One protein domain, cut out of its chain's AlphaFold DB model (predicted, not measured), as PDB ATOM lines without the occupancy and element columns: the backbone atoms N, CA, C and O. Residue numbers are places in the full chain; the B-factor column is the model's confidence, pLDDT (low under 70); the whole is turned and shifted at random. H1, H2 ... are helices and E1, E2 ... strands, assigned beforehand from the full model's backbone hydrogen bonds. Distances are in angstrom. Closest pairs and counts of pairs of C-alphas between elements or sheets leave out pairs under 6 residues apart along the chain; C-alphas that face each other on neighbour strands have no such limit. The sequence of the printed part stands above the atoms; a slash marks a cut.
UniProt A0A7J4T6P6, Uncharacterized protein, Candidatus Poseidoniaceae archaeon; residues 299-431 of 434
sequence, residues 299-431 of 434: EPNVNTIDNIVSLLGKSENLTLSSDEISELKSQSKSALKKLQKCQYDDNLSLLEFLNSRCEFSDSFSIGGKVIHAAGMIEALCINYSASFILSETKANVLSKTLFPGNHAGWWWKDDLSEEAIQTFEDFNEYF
ATOM      1  N   GLU A 299     -39.015 -33.767  17.932       82.94
ATOM      2  CA  GLU A 299     -40.161 -33.578  17.051       82.94
ATOM      3  C   GLU A 299     -39.746 -32.816  15.784       82.94
ATOM      4  O   GLU A 299     -38.795 -32.025  15.826       82.94
ATOM      5  N   PRO A 300     -40.456 -33.009  14.659       85.12
ATOM      6  CA  PRO A 300     -40.226 -32.242  13.438       85.12
ATOM      7  C   PRO A 300     -40.301 -30.720  13.658       85.12
ATOM      8  O   PRO A 300     -41.267 -30.202  14.221       85.12
ATOM      9  N   ASN A 301     -39.304 -29.980  13.167       84.50
ATOM     10  CA  ASN A 301     -39.110 -28.557  13.432       84.50
ATOM     11  C   ASN A 301     -38.819 -27.743  12.154       84.50
ATOM     12  O   ASN A 301     -38.024 -28.102  11.283       84.50
ATOM     13  N   VAL A 302     -39.421 -26.553  12.072       84.31
ATOM     14  CA  VAL A 302     -39.208 -25.583  10.984       84.31
ATOM     15  C   VAL A 302     -37.758 -25.098  10.861       84.31
ATOM     16  O   VAL A 302     -37.321 -24.766   9.759       84.31
ATOM     17  N   ASN A 303     -37.007 -25.060  11.963       81.25
ATOM     18  CA  ASN A 303     -35.595 -24.669  11.958       81.25
ATOM     19  C   ASN A 303     -34.737 -25.714  11.240       81.25
ATOM     20  O   ASN A 303     -33.803 -25.374  10.512       81.25
ATOM     21  N   THR A 304     -35.072 -26.989  11.411       82.38
ATOM     22  CA  THR A 304     -34.377 -28.097  10.761       82.38
ATOM     23  C   THR A 304     -34.651 -28.087   9.262       82.38
ATOM     24  O   THR A 304     -33.713 -28.211   8.477       82.38
ATOM     25  N   ILE A 305     -35.885 -27.777   8.846       85.69
ATOM     26  CA  ILE A 305     -36.218 -27.514   7.435       85.69
ATOM     27  C   ILE A 305     -35.338 -26.396   6.856       85.69
ATOM     28  O   ILE A 305     -34.715 -26.579   5.807       85.69
ATOM     29  N   ASP A 306     -35.237 -25.251   7.539       83.12
ATOM     30  CA  ASP A 306     -34.393 -24.139   7.084       83.12
ATOM     31  C   ASP A 306     -32.938 -24.556   6.903       83.12
ATOM     32  O   ASP A 306     -32.301 -24.171   5.915       83.12
ATOM     33  N   ASN A 307     -32.414 -25.343   7.841       80.88
ATOM     34  CA  ASN A 307     -31.048 -25.842   7.800       80.88
ATOM     35  C   ASN A 307     -30.849 -26.801   6.625       80.88
ATOM     36  O   ASN A 307     -29.944 -26.573   5.819       80.88
ATOM     37  N   ILE A 308     -31.709 -27.813   6.471       84.50
ATOM     38  CA  ILE A 308     -31.627 -28.790   5.376       84.50
ATOM     39  C   ILE A 308     -31.663 -28.071   4.024       84.50
ATOM     40  O   ILE A 308     -30.767 -28.283   3.206       84.50
ATOM     41  N   VAL A 309     -32.623 -27.167   3.798       87.94
ATOM     42  CA  VAL A 309     -32.738 -26.431   2.525       87.94
ATOM     43  C   VAL A 309     -31.522 -25.527   2.291       87.94
ATOM     44  O   VAL A 309     -30.988 -25.473   1.184       87.94
ATOM     45  N   SER A 310     -31.020 -24.853   3.332       83.31
ATOM     46  CA  SER A 310     -29.812 -24.018   3.220       83.31
ATOM     47  C   SER A 310     -28.561 -24.831   2.879       83.31
ATOM     48  O   SER A 310     -27.666 -24.333   2.197       83.31
ATOM     49  N   LEU A 311     -28.474 -26.069   3.371       80.75
ATOM     50  CA  LEU A 311     -27.389 -26.994   3.053       80.75
ATOM     51  C   LEU A 311     -27.539 -27.565   1.639       80.75
ATOM     52  O   LEU A 311     -26.541 -27.664   0.929       80.75
ATOM     53  N   LEU A 312     -28.764 -27.883   1.213       82.31
ATOM     54  CA  LEU A 312     -29.064 -28.332  -0.148       82.31
ATOM     55  C   LEU A 312     -28.688 -27.276  -1.189       82.31
ATOM     56  O   LEU A 312     -28.041 -27.614  -2.172       82.31
ATOM     57  N   GLY A 313     -28.999 -25.997  -0.946       77.62
ATOM     58  CA  GLY A 313     -28.621 -24.899  -1.845       77.62
ATOM     59  C   GLY A 313     -27.109 -24.664  -1.972       77.62
ATOM     60  O   GLY A 313     -26.675 -23.921  -2.846       77.62
ATOM     61  N   LYS A 314     -26.299 -25.291  -1.109       72.31
ATOM     62  CA  LYS A 314     -24.826 -25.272  -1.153       72.31
ATOM     63  C   LYS A 314     -24.234 -26.591  -1.670       72.31
ATOM     64  O   LYS A 314     -23.015 -26.749  -1.648       72.31
ATOM     65  N   SER A 315     -25.069 -27.552  -2.063       72.06
ATOM     66  CA  SER A 315     -24.633 -28.851  -2.575       72.06
ATOM     67  C   SER A 315     -24.055 -28.706  -3.980       72.06
ATOM     68  O   SER A 315     -24.661 -28.081  -4.844       72.06
ATOM     69  N   GLU A 316     -22.912 -29.343  -4.241       69.56
ATOM     70  CA  GLU A 316     -22.280 -29.356  -5.571       69.56
ATOM     71  C   GLU A 316     -23.163 -30.026  -6.638       69.56
ATOM     72  O   GLU A 316     -23.063 -29.706  -7.819       69.56
ATOM     73  N   ASN A 317     -24.056 -30.932  -6.224       72.38
ATOM     74  CA  ASN A 317     -24.915 -31.690  -7.134       72.38
ATOM     75  C   ASN A 317     -26.260 -31.004  -7.416       72.38
ATOM     76  O   ASN A 317     -26.999 -31.462  -8.285       72.38
ATOM     77  N   LEU A 318     -26.609 -29.948  -6.675       81.94
ATOM     78  CA  LEU A 318     -27.899 -29.272  -6.784       81.94
ATOM     79  C   LEU A 318     -27.723 -27.759  -6.643       81.94
ATOM     80  O   LEU A 318     -27.615 -27.231  -5.540       81.94
ATOM     81  N   THR A 319     -27.764 -27.058  -7.773       85.25
ATOM     82  CA  THR A 319     -27.730 -25.594  -7.791       85.25
ATOM     83  C   THR A 319     -29.148 -25.038  -7.709       85.25
ATOM     84  O   THR A 319     -29.931 -25.172  -8.656       85.25
ATOM     85  N   LEU A 320     -29.461 -24.397  -6.584       86.38
ATOM     86  CA  LEU A 320     -30.721 -23.692  -6.361       86.38
ATOM     87  C   LEU A 320     -30.495 -22.179  -6.402       86.38
ATOM     88  O   LEU A 320     -29.511 -21.680  -5.854       86.38
ATOM     89  N   SER A 321     -31.399 -21.441  -7.044       89.94
ATOM     90  CA  SER A 321     -31.427 -19.982  -6.969       89.94
ATOM     91  C   SER A 321     -31.869 -19.519  -5.576       89.94
ATOM     92  O   SER A 321     -32.471 -20.271  -4.808       89.94
ATOM     93  N   SER A 322     -31.592 -18.257  -5.238       89.94
ATOM     94  CA  SER A 322     -32.063 -17.666  -3.978       89.94
ATOM     95  C   SER A 322     -33.589 -17.724  -3.843       89.94
ATOM     96  O   SER A 322     -34.089 -17.982  -2.748       89.94
ATOM     97  N   ASP A 323     -34.308 -17.541  -4.952       93.38
ATOM     98  CA  ASP A 323     -35.772 -17.587  -4.987       93.38
ATOM     99  C   ASP A 323     -36.277 -19.019  -4.773       93.38
ATOM    100  O   ASP A 323     -37.136 -19.238  -3.925       93.38
ATOM    101  N   GLU A 324     -35.670 -20.010  -5.442       93.19
ATOM    102  CA  GLU A 324     -35.973 -21.435  -5.235       93.19
ATOM    103  C   GLU A 324     -35.746 -21.841  -3.768       93.19
ATOM    104  O   GLU A 324     -36.570 -22.535  -3.179       93.19
ATOM    105  N   ILE A 325     -34.655 -21.378  -3.146       92.25
ATOM    106  CA  ILE A 325     -34.346 -21.642  -1.729       92.25
ATOM    107  C   ILE A 325     -35.390 -21.010  -0.804       92.25
ATOM    108  O   ILE A 325     -35.820 -21.644   0.163       92.25
ATOM    109  N   SER A 326     -35.763 -19.753  -1.057       93.06
ATOM    110  CA  SER A 326     -36.749 -19.034  -0.246       93.06
ATOM    111  C   SER A 326     -38.124 -19.695  -0.337       93.06
ATOM    112  O   SER A 326     -38.766 -19.936   0.689       93.06
ATOM    113  N   GLU A 327     -38.541 -20.050  -1.551       94.00
ATOM    114  CA  GLU A 327     -39.830 -20.684  -1.805       94.00
ATOM    115  C   GLU A 327     -39.888 -22.090  -1.201       94.00
ATOM    116  O   GLU A 327     -40.839 -22.415  -0.490       94.00
ATOM    117  N   LEU A 328     -38.825 -22.890  -1.363       93.69
ATOM    118  CA  LEU A 328     -38.723 -24.213  -0.740       93.69
ATOM    119  C   LEU A 328     -38.884 -24.129   0.773       93.69
ATOM    120  O   LEU A 328     -39.671 -24.881   1.344       93.69
ATOM    121  N   LYS A 329     -38.181 -23.206   1.438       93.88
ATOM    122  CA  LYS A 329     -38.317 -23.008   2.889       93.88
ATOM    123  C   LYS A 329     -39.747 -22.653   3.277       93.88
ATOM    124  O   LYS A 329     -40.273 -23.214   4.235       93.88
ATOM    125  N   SER A 330     -40.365 -21.722   2.553       93.94
ATOM    126  CA  SER A 330     -41.727 -21.263   2.829       93.94
ATOM    127  C   SER A 330     -42.742 -22.403   2.696       93.94
ATOM    128  O   SER A 330     -43.456 -22.716   3.655       93.94
ATOM    129  N   GLN A 331     -42.752 -23.085   1.547       92.69
ATOM    130  CA  GLN A 331     -43.707 -24.156   1.276       92.69
ATOM    131  C   GLN A 331     -43.484 -25.377   2.167       92.69
ATOM    132  O   GLN A 331     -44.457 -25.925   2.680       92.69
ATOM    133  N   SER A 332     -42.234 -25.748   2.454       92.81
ATOM    134  CA  SER A 332     -41.938 -26.903   3.317       92.81
ATOM    135  C   SER A 332     -42.436 -26.673   4.744       92.81
ATOM    136  O   SER A 332     -43.016 -27.560   5.368       92.81
ATOM    137  N   LYS A 333     -42.265 -25.453   5.272       93.06
ATOM    138  CA  LYS A 333     -42.815 -25.068   6.582       93.06
ATOM    139  C   LYS A 333     -44.338 -25.047   6.575       93.06
ATOM    140  O   LYS A 333     -44.955 -25.399   7.577       93.06
ATOM    141  N   SER A 334     -44.942 -24.607   5.472       91.06
ATOM    142  CA  SER A 334     -46.392 -24.656   5.292       91.06
ATOM    143  C   SER A 334     -46.894 -26.102   5.308       91.06
ATOM    144  O   SER A 334     -47.826 -26.407   6.046       91.06
ATOM    145  N   ALA A 335     -46.219 -27.007   4.596       88.62
ATOM    146  CA  ALA A 335     -46.529 -28.433   4.578       88.62
ATOM    147  C   ALA A 335     -46.453 -29.046   5.987       88.62
ATOM    148  O   ALA A 335     -47.402 -29.694   6.422       88.62
ATOM    149  N   LEU A 336     -45.401 -28.748   6.756       89.62
ATOM    150  CA  LEU A 336     -45.300 -29.215   8.142       89.62
ATOM    151  C   LEU A 336     -46.456 -28.693   9.019       89.62
ATOM    152  O   LEU A 336     -47.052 -29.451   9.783       89.62
ATOM    153  N   LYS A 337     -46.830 -27.415   8.877       89.69
ATOM    154  CA  LYS A 337     -47.993 -26.842   9.579       89.69
ATOM    155  C   LYS A 337     -49.320 -27.476   9.156       89.69
ATOM    156  O   LYS A 337     -50.243 -27.501   9.966       89.69
ATOM    157  N   LYS A 338     -49.445 -27.949   7.911       84.88
ATOM    158  CA  LYS A 338     -50.630 -28.692   7.452       84.88
ATOM    159  C   LYS A 338     -50.736 -30.029   8.191       84.88
ATOM    160  O   LYS A 338     -51.793 -30.301   8.751       84.88
ATOM    161  N   LEU A 339     -49.639 -30.785   8.308       84.44
ATOM    162  CA  LEU A 339     -49.615 -32.048   9.071       84.44
ATOM    163  C   LEU A 339     -49.992 -31.855  10.544       84.44
ATOM    164  O   LEU A 339     -50.701 -32.677  11.107       84.44
ATOM    165  N   GLN A 340     -49.552 -30.752  11.159       86.25
ATOM    166  CA  GLN A 340     -49.899 -30.415  12.548       86.25
ATOM    167  C   GLN A 340     -51.396 -30.171  12.761       86.25
ATOM    168  O   GLN A 340     -51.907 -30.383  13.855       86.25
ATOM    169  N   LYS A 341     -52.090 -29.651  11.744       85.81
ATOM    170  CA  LYS A 341     -53.508 -29.275  11.840       85.81
ATOM    171  C   LYS A 341     -54.450 -30.376  11.368       85.81
ATOM    172  O   LYS A 341     -55.612 -30.368  11.763       85.81
ATOM    173  N   CYS A 342     -53.972 -31.261  10.501       83.88
ATOM    174  CA  CYS A 342     -54.738 -32.392  10.008       83.88
ATOM    175  C   CYS A 342     -54.968 -33.390  11.150       83.88
ATOM    176  O   CYS A 342     -54.020 -33.775  11.834       83.88
ATOM    177  N   GLN A 343     -56.224 -33.775  11.364       82.69
ATOM    178  CA  GLN A 343     -56.588 -34.829  12.308       82.69
ATOM    179  C   GLN A 343     -56.521 -36.172  11.587       82.69
ATOM    180  O   GLN A 343     -57.058 -36.299  10.489       82.69
ATOM    181  N   TYR A 344     -55.857 -37.146  12.201       75.81
ATOM    182  CA  TYR A 344     -55.855 -38.533  11.742       75.81
ATOM    183  C   TYR A 344     -56.998 -39.323  12.392       75.81
ATOM    184  O   TYR A 344     -57.714 -40.050  11.715       75.81
ATOM    185  N   ASP A 345     -57.195 -39.121  13.695       78.50
ATOM    186  CA  ASP A 345     -58.302 -39.661  14.490       78.50
ATOM    187  C   ASP A 345     -58.750 -38.590  15.504       78.50
ATOM    188  O   ASP A 345     -58.056 -37.587  15.681       78.50
ATOM    189  N   ASP A 346     -59.873 -38.793  16.197       77.62
ATOM    190  CA  ASP A 346     -60.556 -37.820  17.070       77.62
ATOM    191  C   ASP A 346     -59.652 -37.150  18.129       77.62
ATOM    192  O   ASP A 346     -60.001 -36.097  18.664       77.62
ATOM    193  N   ASN A 347     -58.494 -37.743  18.452       83.19
ATOM    194  CA  ASN A 347     -57.536 -37.225  19.435       83.19
ATOM    195  C   ASN A 347     -56.068 -37.294  18.979       83.19
ATOM    196  O   ASN A 347     -55.174 -37.218  19.823       83.19
ATOM    197  N   LEU A 348     -55.803 -37.489  17.685       81.06
ATOM    198  CA  LEU A 348     -54.446 -37.667  17.177       81.06
ATOM    199  C   LEU A 348     -54.263 -36.877  15.887       81.06
ATOM    200  O   LEU A 348     -54.887 -37.179  14.868       81.06
ATOM    201  N   SER A 349     -53.376 -35.882  15.907       83.50
ATOM    202  CA  SER A 349     -52.981 -35.206  14.674       83.50
ATOM    203  C   SER A 349     -52.208 -36.160  13.764       83.50
ATOM    204  O   SER A 349     -51.506 -37.066  14.220       83.50
ATOM    205  N   LEU A 350     -52.277 -35.922  12.456       80.94
ATOM    206  CA  LEU A 350     -51.506 -36.688  11.484       80.94
ATOM    207  C   LEU A 350     -50.003 -36.569  11.756       80.94
ATOM    208  O   LEU A 350     -49.281 -37.550  11.620       80.94
ATOM    209  N   LEU A 351     -49.521 -35.403  12.210       84.12
ATOM    210  CA  LEU A 351     -48.124 -35.273  12.625       84.12
ATOM    211  C   LEU A 351     -47.777 -36.211  13.788       84.12
ATOM    212  O   LEU A 351     -46.736 -36.856  13.731       84.12
ATOM    213  N   GLU A 352     -48.603 -36.282  14.833       83.44
ATOM    214  CA  GLU A 352     -48.351 -37.152  15.989       83.44
ATOM    215  C   GLU A 352     -48.391 -38.630  15.598       83.44
ATOM    216  O   GLU A 352     -47.513 -39.394  16.009       83.44
ATOM    217  N   PHE A 353     -49.348 -39.017  14.749       81.50
ATOM    218  CA  PHE A 353     -49.406 -40.356  14.170       81.50
ATOM    219  C   PHE A 353     -48.113 -40.681  13.415       81.50
ATOM    220  O   PHE A 353     -47.418 -41.635  13.766       81.50
ATOM    221  N   LEU A 354     -47.731 -39.841  12.449       77.06
ATOM    222  CA  LEU A 354     -46.513 -40.016  11.660       77.06
ATOM    223  C   LEU A 354     -45.265 -40.056  12.540       77.06
ATOM    224  O   LEU A 354     -44.392 -40.895  12.331       77.06
ATOM    225  N   ASN A 355     -45.184 -39.181  13.544       78.75
ATOM    226  CA  ASN A 355     -44.071 -39.143  14.477       78.75
ATOM    227  C   ASN A 355     -43.981 -40.462  15.256       78.75
ATOM    228  O   ASN A 355     -42.902 -41.031  15.318       78.75
ATOM    229  N   SER A 356     -45.091 -41.018  15.752       75.94
ATOM    230  CA  SER A 356     -45.101 -42.299  16.487       75.94
ATOM    231  C   SER A 356     -44.633 -43.512  15.670       75.94
ATOM    232  O   SER A 356     -44.211 -44.519  16.234       75.94
ATOM    233  N   ARG A 357     -44.696 -43.421  14.339       73.94
ATOM    234  CA  ARG A 357     -44.276 -44.470  13.397       73.94
ATOM    235  C   ARG A 357     -42.821 -44.310  12.945       73.94
ATOM    236  O   ARG A 357     -42.258 -45.205  12.319       73.94
ATOM    237  N   CYS A 358     -42.218 -43.165  13.252       71.19
ATOM    238  CA  CYS A 358     -40.966 -42.688  12.687       71.19
ATOM    239  C   CYS A 358     -39.745 -43.245  13.431       71.19
ATOM    240  O   CYS A 358     -38.957 -42.497  14.006       71.19
ATOM    241  N   GLU A 359     -39.549 -44.560  13.407       66.12
ATOM    242  CA  GLU A 359     -38.369 -45.194  13.996       66.12
ATOM    243  C   GLU A 359     -37.422 -45.705  12.911       66.12
ATOM    244  O   GLU A 359     -37.831 -46.286  11.898       66.12
ATOM    245  N   PHE A 360     -36.116 -45.530  13.122       60.69
ATOM    246  CA  PHE A 360     -35.171 -46.352  12.387       60.69
ATOM    247  C   PHE A 360     -35.218 -47.768  12.947       60.69
ATOM    248  O   PHE A 360     -35.098 -47.975  14.146       60.69
ATOM    249  N   SER A 361     -35.317 -48.767  12.073       58.94
ATOM    250  CA  SER A 361     -34.982 -50.142  12.460       58.94
ATOM    251  C   SER A 361     -33.523 -50.227  12.951       58.94
ATOM    252  O   SER A 361     -32.797 -49.227  12.965       58.94
ATOM    253  N   ASP A 362     -33.028 -51.434  13.242       54.28
ATOM    254  CA  ASP A 362     -31.631 -51.732  13.631       54.28
ATOM    255  C   ASP A 362     -30.543 -51.057  12.759       54.28
ATOM    256  O   ASP A 362     -29.368 -51.008  13.118       54.28
ATOM    257  N   SER A 363     -30.923 -50.516  11.599       56.94
ATOM    258  CA  SER A 363     -30.090 -49.716  10.708       56.94
ATOM    259  C   SER A 363     -29.391 -48.520  11.363       56.94
ATOM    260  O   SER A 363     -28.253 -48.249  10.969       56.94
ATOM    261  N   PHE A 364     -30.021 -47.829  12.321       66.75
ATOM    262  CA  PHE A 364     -29.419 -46.697  13.038       66.75
ATOM    263  C   PHE A 364     -29.684 -46.790  14.543       66.75
ATOM    264  O   PHE A 364     -30.651 -46.236  15.065       66.75
ATOM    265  N   SER A 365     -28.779 -47.470  15.247       70.69
ATOM    266  CA  SER A 365     -28.759 -47.538  16.709       70.69
ATOM    267  C   SER A 365     -27.400 -47.097  17.254       70.69
ATOM    268  O   SER A 365     -26.366 -47.417  16.670       70.69
ATOM    269  N   ILE A 366     -27.378 -46.358  18.369       72.00
ATOM    270  CA  ILE A 366     -26.139 -45.987  19.080       72.00
ATOM    271  C   ILE A 366     -26.131 -46.706  20.422       72.00
ATOM    272  O   ILE A 366     -26.989 -46.463  21.269       72.00
ATOM    273  N   GLY A 367     -25.164 -47.609  20.609       68.00
ATOM    274  CA  GLY A 367     -25.083 -48.429  21.820       68.00
ATOM    275  C   GLY A 367     -26.366 -49.221  22.103       68.00
ATOM    276  O   GLY A 367     -26.798 -49.289  23.249       68.00
ATOM    277  N   GLY A 368     -27.007 -49.749  21.054       70.75
ATOM    278  CA  GLY A 368     -28.244 -50.532  21.151       70.75
ATOM    279  C   GLY A 368     -29.528 -49.715  21.333       70.75
ATOM    280  O   GLY A 368     -30.606 -50.299  21.353       70.75
ATOM    281  N   LYS A 369     -29.450 -48.381  21.435       73.38
ATOM    282  CA  LYS A 369     -30.634 -47.509  21.469       73.38
ATOM    283  C   LYS A 369     -31.007 -47.069  20.055       73.38
ATOM    284  O   LYS A 369     -30.177 -46.481  19.358       73.38
ATOM    285  N   VAL A 370     -32.242 -47.362  19.651       73.25
ATOM    286  CA  VAL A 370     -32.829 -46.930  18.375       73.25
ATOM    287  C   VAL A 370     -32.925 -45.406  18.334       73.25
ATOM    288  O   VAL A 370     -33.282 -44.766  19.324       73.25
ATOM    289  N   ILE A 371     -32.572 -44.826  17.189       72.94
ATOM    290  CA  ILE A 371     -32.697 -43.390  16.948       72.94
ATOM    291  C   ILE A 371     -34.034 -43.116  16.260       72.94
ATOM    292  O   ILE A 371     -34.392 -43.770  15.281       72.94
ATOM    293  N   HIS A 372     -34.737 -42.100  16.746       74.19
ATOM    294  CA  HIS A 372     -35.970 -41.617  16.139       74.19
ATOM    295  C   HIS A 372     -35.715 -40.822  14.869       74.19
ATOM    296  O   HIS A 372     -34.732 -40.083  14.749       74.19
ATOM    297  N   ALA A 373     -36.607 -40.970  13.903       73.50
ATOM    298  CA  ALA A 373     -36.401 -40.517  12.545       73.50
ATOM    299  C   ALA A 373     -37.130 -39.203  12.223       73.50
ATOM    300  O   ALA A 373     -37.326 -38.926  11.047       73.50
ATOM    301  N   ALA A 374     -37.476 -38.358  13.209       77.62
ATOM    302  CA  ALA A 374     -38.241 -37.104  13.031       77.62
ATOM    303  C   ALA A 374     -37.836 -36.256  11.807       77.62
ATOM    304  O   ALA A 374     -38.683 -35.710  11.101       77.62
ATOM    305  N   GLY A 375     -36.542 -36.224  11.478       80.00
ATOM    306  CA  GLY A 375     -36.040 -35.562  10.275       80.00
ATOM    307  C   GLY A 375     -36.540 -36.104   8.923       80.00
ATOM    308  O   GLY A 375     -36.299 -35.484   7.891       80.00
ATOM    309  N   MET A 376     -37.210 -37.259   8.897       80.44
ATOM    310  CA  MET A 376     -37.769 -37.875   7.694       80.44
ATOM    311  C   MET A 376     -39.051 -37.162   7.295       80.44
ATOM    312  O   MET A 376     -39.251 -36.914   6.111       80.44
ATOM    313  N   ILE A 377     -39.860 -36.759   8.277       83.00
ATOM    314  CA  ILE A 377     -41.070 -35.961   8.058       83.00
ATOM    315  C   ILE A 377     -40.680 -34.596   7.475       83.00
ATOM    316  O   ILE A 377     -41.245 -34.154   6.480       83.00
ATOM    317  N   GLU A 378     -39.643 -33.959   8.021       87.38
ATOM    318  CA  GLU A 378     -39.112 -32.688   7.506       87.38
ATOM    319  C   GLU A 378     -38.569 -32.827   6.077       87.38
ATOM    320  O   GLU A 378     -38.870 -32.006   5.210       87.38
ATOM    321  N   ALA A 379     -37.785 -33.880   5.814       85.38
ATOM    322  CA  ALA A 379     -37.270 -34.179   4.483       85.38
ATOM    323  C   ALA A 379     -38.400 -34.452   3.478       85.38
ATOM    324  O   ALA A 379     -38.295 -34.057   2.317       85.38
ATOM    325  N   LEU A 380     -39.489 -35.080   3.920       82.38
ATOM    326  CA  LEU A 380     -40.679 -35.312   3.110       82.38
ATOM    327  C   LEU A 380     -41.410 -34.010   2.790       82.38
ATOM    328  O   LEU A 380     -41.712 -33.784   1.622       82.38
ATOM    329  N   CYS A 381     -41.604 -33.117   3.763       88.12
ATOM    330  CA  CYS A 381     -42.145 -31.783   3.496       88.12
ATOM    331  C   CYS A 381     -41.314 -31.040   2.437       88.12
ATOM    332  O   CYS A 381     -41.880 -30.451   1.518       88.12
ATOM    333  N   ILE A 382     -39.980 -31.119   2.519       90.56
ATOM    334  CA  ILE A 382     -39.077 -30.514   1.527       90.56
ATOM    335  C   ILE A 382     -39.225 -31.169   0.157       90.56
ATOM    336  O   ILE A 382     -39.284 -30.474  -0.856       90.56
ATOM    337  N   ASN A 383     -39.282 -32.496   0.109       87.38
ATOM    338  CA  ASN A 383     -39.406 -33.237  -1.137       87.38
ATOM    339  C   ASN A 383     -40.746 -32.988  -1.833       87.38
ATOM    340  O   ASN A 383     -40.761 -32.797  -3.046       87.38
ATOM    341  N   TYR A 384     -41.837 -32.934  -1.066       85.62
ATOM    342  CA  TYR A 384     -43.151 -32.545  -1.563       85.62
ATOM    343  C   TYR A 384     -43.109 -31.130  -2.141       85.62
ATOM    344  O   TYR A 384     -43.450 -30.924  -3.295       85.62
ATOM    345  N   SER A 385     -42.611 -30.134  -1.402       90.12
ATOM    346  CA  SER A 385     -42.520 -28.767  -1.935       90.12
ATOM    347  C   SER A 385     -41.632 -28.677  -3.183       90.12
ATOM    348  O   SER A 385     -41.928 -27.929  -4.115       90.12
ATOM    349  N   ALA A 386     -40.562 -29.469  -3.247       87.56
ATOM    350  CA  ALA A 386     -39.661 -29.489  -4.390       87.56
ATOM    351  C   ALA A 386     -40.325 -29.933  -5.698       87.56
ATOM    352  O   ALA A 386     -39.935 -29.410  -6.740       87.56
ATOM    353  N   SER A 387     -41.319 -30.830  -5.676       85.69
ATOM    354  CA  SER A 387     -41.998 -31.273  -6.903       85.69
ATOM    355  C   SER A 387     -42.864 -30.191  -7.553       85.69
ATOM    356  O   SER A 387     -43.138 -30.291  -8.745       85.69
ATOM    357  N   PHE A 388     -43.257 -29.151  -6.809       85.44
ATOM    358  CA  PHE A 388     -44.041 -28.024  -7.337       85.44
ATOM    359  C   PHE A 388     -43.187 -26.806  -7.687       85.44
ATOM    360  O   PHE A 388     -43.556 -26.022  -8.556       85.44
ATOM    361  N   ILE A 389     -42.058 -26.623  -6.997       88.31
ATOM    362  CA  ILE A 389     -41.209 -25.434  -7.150       88.31
ATOM    363  C   ILE A 389     -40.101 -25.667  -8.177       88.31
ATOM    364  O   ILE A 389     -39.756 -24.766  -8.941       88.31
ATOM    365  N   LEU A 390     -39.484 -26.850  -8.160       89.19
ATOM    366  CA  LEU A 390     -38.287 -27.127  -8.946       89.19
ATOM    367  C   LEU A 390     -38.632 -27.809 -10.267       89.19
ATOM    368  O   LEU A 390     -39.640 -28.500 -10.395       89.19
ATOM    369  N   SER A 391     -37.732 -27.687 -11.246       90.62
ATOM    370  CA  SER A 391     -37.808 -28.526 -12.440       90.62
ATOM    371  C   SER A 391     -37.694 -30.005 -12.070       90.62
ATOM    372  O   SER A 391     -36.980 -30.364 -11.130       90.62
ATOM    373  N   GLU A 392     -38.328 -30.871 -12.859       87.81
ATOM    374  CA  GLU A 392     -38.346 -32.323 -12.641       87.81
ATOM    375  C   GLU A 392     -36.940 -32.898 -12.394       87.81
ATOM    376  O   GLU A 392     -36.712 -33.657 -11.452       87.81
ATOM    377  N   THR A 393     -35.948 -32.468 -13.180       88.94
ATOM    378  CA  THR A 393     -34.549 -32.879 -13.004       88.94
ATOM    379  C   THR A 393     -34.001 -32.493 -11.629       88.94
ATOM    380  O   THR A 393     -33.392 -33.325 -10.955       88.94
ATOM    381  N   LYS A 394     -34.211 -31.246 -11.190       89.94
ATOM    382  CA  LYS A 394     -33.732 -30.759  -9.888       89.94
ATOM    383  C   LYS A 394     -34.465 -31.444  -8.733       89.94
ATOM    384  O   LYS A 394     -33.812 -31.863  -7.779       89.94
ATOM    385  N   ALA A 395     -35.785 -31.608  -8.840       86.06
ATOM    386  CA  ALA A 395     -36.604 -32.312  -7.856       86.06
ATOM    387  C   ALA A 395     -36.139 -33.768  -7.685       86.06
ATOM    388  O   ALA A 395     -35.919 -34.225  -6.564       86.06
ATOM    389  N   ASN A 396     -35.857 -34.468  -8.788       82.06
ATOM    390  CA  ASN A 396     -35.330 -35.833  -8.763       82.06
ATOM    391  C   ASN A 396     -33.954 -35.933  -8.089       82.06
ATOM    392  O   ASN A 396     -33.691 -36.871  -7.330       82.06
ATOM    393  N   VAL A 397     -33.053 -34.976  -8.344       85.12
ATOM    394  CA  VAL A 397     -31.738 -34.927  -7.684       85.12
ATOM    395  C   VAL A 397     -31.884 -34.641  -6.189       85.12
ATOM    396  O   VAL A 397     -31.228 -35.297  -5.375       85.12
ATOM    397  N   LEU A 398     -32.756 -33.703  -5.812       87.50
ATOM    398  CA  LEU A 398     -33.063 -33.386  -4.418       87.50
ATOM    399  C   LEU A 398     -33.632 -34.608  -3.691       87.50
ATOM    400  O   LEU A 398     -33.135 -34.960  -2.622       87.50
ATOM    401  N   SER A 399     -34.590 -35.309  -4.297       82.62
ATOM    402  CA  SER A 399     -35.208 -36.509  -3.731       82.62
ATOM    403  C   SER A 399     -34.174 -37.600  -3.444       82.62
ATOM    404  O   SER A 399     -34.026 -38.064  -2.310       82.62
ATOM    405  N   LYS A 400     -33.331 -37.915  -4.439       78.50
ATOM    406  CA  LYS A 400     -32.196 -38.843  -4.283       78.50
ATOM    407  C   LYS A 400     -31.172 -38.361  -3.260       78.50
ATOM    408  O   LYS A 400     -30.384 -39.163  -2.755       78.50
ATOM    409  N   THR A 401     -31.116 -37.060  -2.983       79.50
ATOM    410  CA  THR A 401     -30.210 -36.475  -1.994       79.50
ATOM    411  C   THR A 401     -30.751 -36.661  -0.578       79.50
ATOM    412  O   THR A 401     -29.999 -37.141   0.273       79.50
ATOM    413  N   LEU A 402     -32.033 -36.362  -0.356       79.00
ATOM    414  CA  LEU A 402     -32.697 -36.420   0.946       79.00
ATOM    415  C   LEU A 402     -32.950 -37.844   1.449       79.00
ATOM    416  O   LEU A 402     -32.765 -38.098   2.641       79.00
ATOM    417  N   PHE A 403     -33.310 -38.772   0.559       75.25
ATOM    418  CA  PHE A 403     -33.669 -40.138   0.942       75.25
ATOM    419  C   PHE A 403     -32.580 -41.140   0.540       75.25
ATOM    420  O   PHE A 403     -32.308 -41.330  -0.650       75.25
ATOM    421  N   PRO A 404     -31.923 -41.807   1.504       58.06
ATOM    422  CA  PRO A 404     -31.006 -42.896   1.210       58.06
ATOM    423  C   PRO A 404     -31.825 -44.119   0.784       58.06
ATOM    424  O   PRO A 404     -32.645 -44.621   1.551       58.06
ATOM    425  N   GLY A 405     -31.591 -44.605  -0.437       53.72
ATOM    426  CA  GLY A 405     -32.454 -45.570  -1.132       53.72
ATOM    427  C   GLY A 405     -32.737 -46.910  -0.435       53.72
ATOM    428  O   GLY A 405     -33.602 -47.626  -0.920       53.72
ATOM    429  N   ASN A 406     -32.078 -47.233   0.688       50.56
ATOM    430  CA  ASN A 406     -32.222 -48.514   1.399       50.56
ATOM    431  C   ASN A 406     -32.444 -48.417   2.926       50.56
ATOM    432  O   ASN A 406     -32.672 -49.450   3.552       50.56
ATOM    433  N   HIS A 407     -32.352 -47.241   3.561       49.38
ATOM    434  CA  HIS A 407     -32.236 -47.159   5.037       49.38
ATOM    435  C   HIS A 407     -33.449 -46.587   5.763       49.38
ATOM    436  O   HIS A 407     -33.630 -46.831   6.951       49.38
ATOM    437  N   ALA A 408     -34.295 -45.872   5.039       48.66
ATOM    438  CA  ALA A 408     -35.506 -45.263   5.558       48.66
ATOM    439  C   ALA A 408     -36.665 -46.266   5.746       48.66
ATOM    440  O   ALA A 408     -37.756 -45.863   6.112       48.66
ATOM    441  N   GLY A 409     -36.454 -47.565   5.481       47.19
ATOM    442  CA  GLY A 409     -37.547 -48.533   5.379       47.19
ATOM    443  C   GLY A 409     -38.498 -48.192   4.227       47.19
ATOM    444  O   GLY A 409     -38.388 -47.146   3.591       47.19
ATOM    445  N   TRP A 410     -39.402 -49.106   3.897       45.50
ATOM    446  CA  TRP A 410     -40.474 -48.822   2.937       45.50
ATOM    447  C   TRP A 410     -41.616 -48.030   3.582       45.50
ATOM    448  O   TRP A 410     -42.420 -47.454   2.871       45.50
ATOM    449  N   TRP A 411     -41.622 -47.879   4.910       47.03
ATOM    450  CA  TRP A 411     -42.719 -47.241   5.636       47.03
ATOM    451  C   TRP A 411     -42.962 -45.782   5.229       47.03
ATOM    452  O   TRP A 411     -44.107 -45.371   5.158       47.03
ATOM    453  N   TRP A 412     -41.943 -44.997   4.851       50.16
ATOM    454  CA  TRP A 412     -42.207 -43.644   4.332       50.16
ATOM    455  C   TRP A 412     -42.842 -43.640   2.926       50.16
ATOM    456  O   TRP A 412     -43.366 -42.625   2.478       50.16
ATOM    457  N   LYS A 413     -42.752 -44.760   2.206       53.66
ATOM    458  CA  LYS A 413     -43.450 -44.989   0.938       53.66
ATOM    459  C   LYS A 413     -44.802 -45.670   1.119       53.66
ATOM    460  O   LYS A 413     -45.537 -45.679   0.152       53.66
ATOM    461  N   ASP A 414     -45.087 -46.242   2.286       50.66
ATOM    462  CA  ASP A 414     -46.310 -47.010   2.537       50.66
ATOM    463  C   ASP A 414     -47.265 -46.233   3.478       50.66
ATOM    464  O   ASP A 414     -48.410 -45.997   3.120       50.66
ATOM    465  N   ASP A 415     -46.780 -45.735   4.625       46.38
ATOM    466  CA  ASP A 415     -47.547 -44.975   5.641       46.38
ATOM    467  C   ASP A 415     -47.568 -43.446   5.359       46.38
ATOM    468  O   ASP A 415     -48.317 -42.690   5.968       46.38
ATOM    469  N   LEU A 416     -46.701 -42.957   4.463       50.59
ATOM    470  CA  LEU A 416     -46.487 -41.522   4.183       50.59
ATOM    471  C   LEU A 416     -46.834 -41.122   2.740       50.59
ATOM    472  O   LEU A 416     -46.851 -39.928   2.443       50.59
ATOM    473  N   SER A 417     -47.074 -42.066   1.822       51.72
ATOM    474  CA  SER A 417     -47.233 -41.732   0.398       51.72
ATOM    475  C   SER A 417     -48.656 -41.419  -0.028       51.72
ATOM    476  O   SER A 417     -48.814 -40.650  -0.958       51.72
ATOM    477  N   GLU A 418     -49.685 -42.014   0.570       56.31
ATOM    478  CA  GLU A 418     -51.059 -41.752   0.124       56.31
ATOM    479  C   GLU A 418     -51.729 -40.737   1.044       56.31
ATOM    480  O   GLU A 418     -52.038 -39.638   0.606       56.31
ATOM    481  N   GLU A 419     -51.836 -41.013   2.342       56.56
ATOM    482  CA  GLU A 419     -52.583 -40.158   3.279       56.56
ATOM    483  C   GLU A 419     -51.916 -38.791   3.518       56.56
ATOM    484  O   GLU A 419     -52.587 -37.755   3.548       56.56
ATOM    485  N   ALA A 420     -50.584 -38.745   3.639       57.78
ATOM    486  CA  ALA A 420     -49.877 -37.477   3.828       57.78
ATOM    487  C   ALA A 420     -49.786 -36.655   2.530       57.78
ATOM    488  O   ALA A 420     -49.895 -35.431   2.593       57.78
ATOM    489  N   ILE A 421     -49.636 -37.301   1.363       62.06
ATOM    490  CA  ILE A 421     -49.672 -36.608   0.063       62.06
ATOM    491  C   ILE A 421     -51.073 -36.058  -0.201       62.06
ATOM    492  O   ILE A 421     -51.194 -34.864  -0.466       62.06
ATOM    493  N   GLN A 422     -52.115 -36.868  -0.000       61.31
ATOM    494  CA  GLN A 422     -53.511 -36.439  -0.095       61.31
ATOM    495  C   GLN A 422     -53.779 -35.239   0.826       61.31
ATOM    496  O   GLN A 422     -54.318 -34.228   0.394       61.31
ATOM    497  N   THR A 423     -53.282 -35.266   2.067       61.12
ATOM    498  CA  THR A 423     -53.395 -34.130   3.000       61.12
ATOM    499  C   THR A 423     -52.704 -32.862   2.487       61.12
ATOM    500  O   THR A 423     -53.163 -31.737   2.730       61.12
ATOM    501  N   PHE A 424     -51.570 -32.995   1.797       64.06
ATOM    502  CA  PHE A 424     -50.906 -31.838   1.212       64.06
ATOM    503  C   PHE A 424     -51.677 -31.251   0.019       64.06
ATOM    504  O   PHE A 424     -51.671 -30.017  -0.132       64.06
ATOM    505  N   GLU A 425     -52.334 -32.112  -0.764       63.16
ATOM    506  CA  GLU A 425     -53.105 -31.813  -1.976       63.16
ATOM    507  C   GLU A 425     -54.516 -31.265  -1.673       63.16
ATOM    508  O   GLU A 425     -54.860 -30.193  -2.172       63.16
ATOM    509  N   ASP A 426     -55.282 -31.885  -0.768       55.25
ATOM    510  CA  ASP A 426     -56.666 -31.513  -0.404       55.25
ATOM    511  C   ASP A 426     -56.786 -30.071   0.121       55.25
ATOM    512  O   ASP A 426     -57.787 -29.374  -0.065       55.25
ATOM    513  N   PHE A 427     -55.729 -29.567   0.760       47.94
ATOM    514  CA  PHE A 427     -55.703 -28.200   1.280       47.94
ATOM    515  C   PHE A 427     -55.485 -27.131   0.192       47.94
ATOM    516  O   PHE A 427     -55.664 -25.944   0.472       47.94
ATOM    517  N   ASN A 428     -55.064 -27.511  -1.023       43.06
ATOM    518  CA  ASN A 428     -54.960 -26.583  -2.155       43.06
ATOM    519  C   ASN A 428     -56.323 -26.346  -2.827       43.06
ATOM    520  O   ASN A 428     -56.578 -25.227  -3.279       43.06
ATOM    521  N   GLU A 429     -57.215 -27.339  -2.834       38.94
ATOM    522  CA  GLU A 429     -58.559 -27.200  -3.415       38.94
ATOM    523  C   GLU A 429     -59.472 -26.312  -2.553       38.94
ATOM    524  O   GLU A 429     -60.198 -25.464  -3.073       38.94
ATOM    525  N   TYR A 430     -59.353 -26.382  -1.222       29.81
ATOM    526  CA  TYR A 430     -60.164 -25.559  -0.313       29.81
ATOM    527  C   TYR A 430     -59.864 -24.046  -0.361       29.81
ATOM    528  O   TYR A 430     -60.683 -23.251   0.096       29.81
ATOM    529  N   PHE A 431     -58.726 -23.629  -0.931       29.62
ATOM    530  CA  PHE A 431     -58.353 -22.213  -1.099       29.62
ATOM    531  C   PHE A 431     -58.477 -21.697  -2.538       29.62
ATOM    532  O   PHE A 431     -58.272 -20.509  -2.771       29.62
TER     533      PHE A 431
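AT A GLANCE: This is residues 299 to 431 of the 434 residues of an uncharacterized protein of Candidatus Poseidoniaceae archaeon (UniProt A0A7J4T6P6). Two helical hairpins, H1 with H2 and H4 with H5, pack on each other: H4 lies in the middle, crossing the long H2 steeply, with H5 along its other side. H3 and H7 pack across the later part of H2, and the long link before H4 loops away from this helical core. The printed part has 133 residues with seven named helices and one strand, in the order H1, H2, E1, H3, H4, H5, H6, H7, and its class is mostly helix. It is compact, with a radius of gyration of the C-alphas of 14.9 A and spans of 42 by 39 by 24 A.

IN THESE COORDINATES: Find C-alpha 302 at (-39.208, -25.583, 10.984); there H1 begins and runs over residues 302 to 312, 15.3 A. H2, residues 322 to 341, is the longest helix, 29.1 A. E1 is residues 343 to 345, and H3 is residues 350 to 357. H4, residues 375 to 389, starts at C-alpha 375, (-36.040, -35.562, 10.275), and runs 20.8 A. H5 follows at residues 392 to 402, 15.3 A, then the four-residue H6 at 411 to 414. H7, residues 419 to 429, ends 15.8 A on at C-alpha 429, (-58.559, -27.200, -3.415).

HOW THE PARTS SIT: Begin at H2, the hub, which touches four helices. H1 and H2 are a hairpin, closest at the C-alphas of Val 302 and Lys 333, 5.7 A, at a shallow tilt of 33 degrees, only just short of steep. H2 and H4 touch at a steep tilt of 56 degrees, closest at the C-alphas of Ser 332 and Cys 381, 4.9 A. With residues 339 to 341 alone H2 touches H3, about perpendicular at 87 degrees, closest at the C-alphas of Leu 339 and Leu 351, 5.0 A. With residues 335 to 339 alone it touches H7, closest at the C-alphas of Ala 335 and Phe 424, 6.5 A. H4 and H5 are a hairpin at a shallow tilt of 7 degrees, with the C-alphas of Ala 386 and Ala 395 closest, 5.4 A. H6 touches no helix. E1 pairs with no named strand, but its residues pair antiparallel with residues 348 to 349. Every O i to N i+4 pair is within hydrogen-bond range in H1, H2, H3 and H5, against 10 of 11 in H4 and 4 of 7 in H7; H6 is too short for such a pair.

THE WHOLE: Look to Gly 367 and Phe 431 for the two C-alphas farthest apart, 48.2 A. The printed part has no cut, and its one long link is H3 to H4, 17 residues. Mean pLDDT of the printed part is 75.5; residues 316, 359 to 364, 367 and 404 to 431 are under 70.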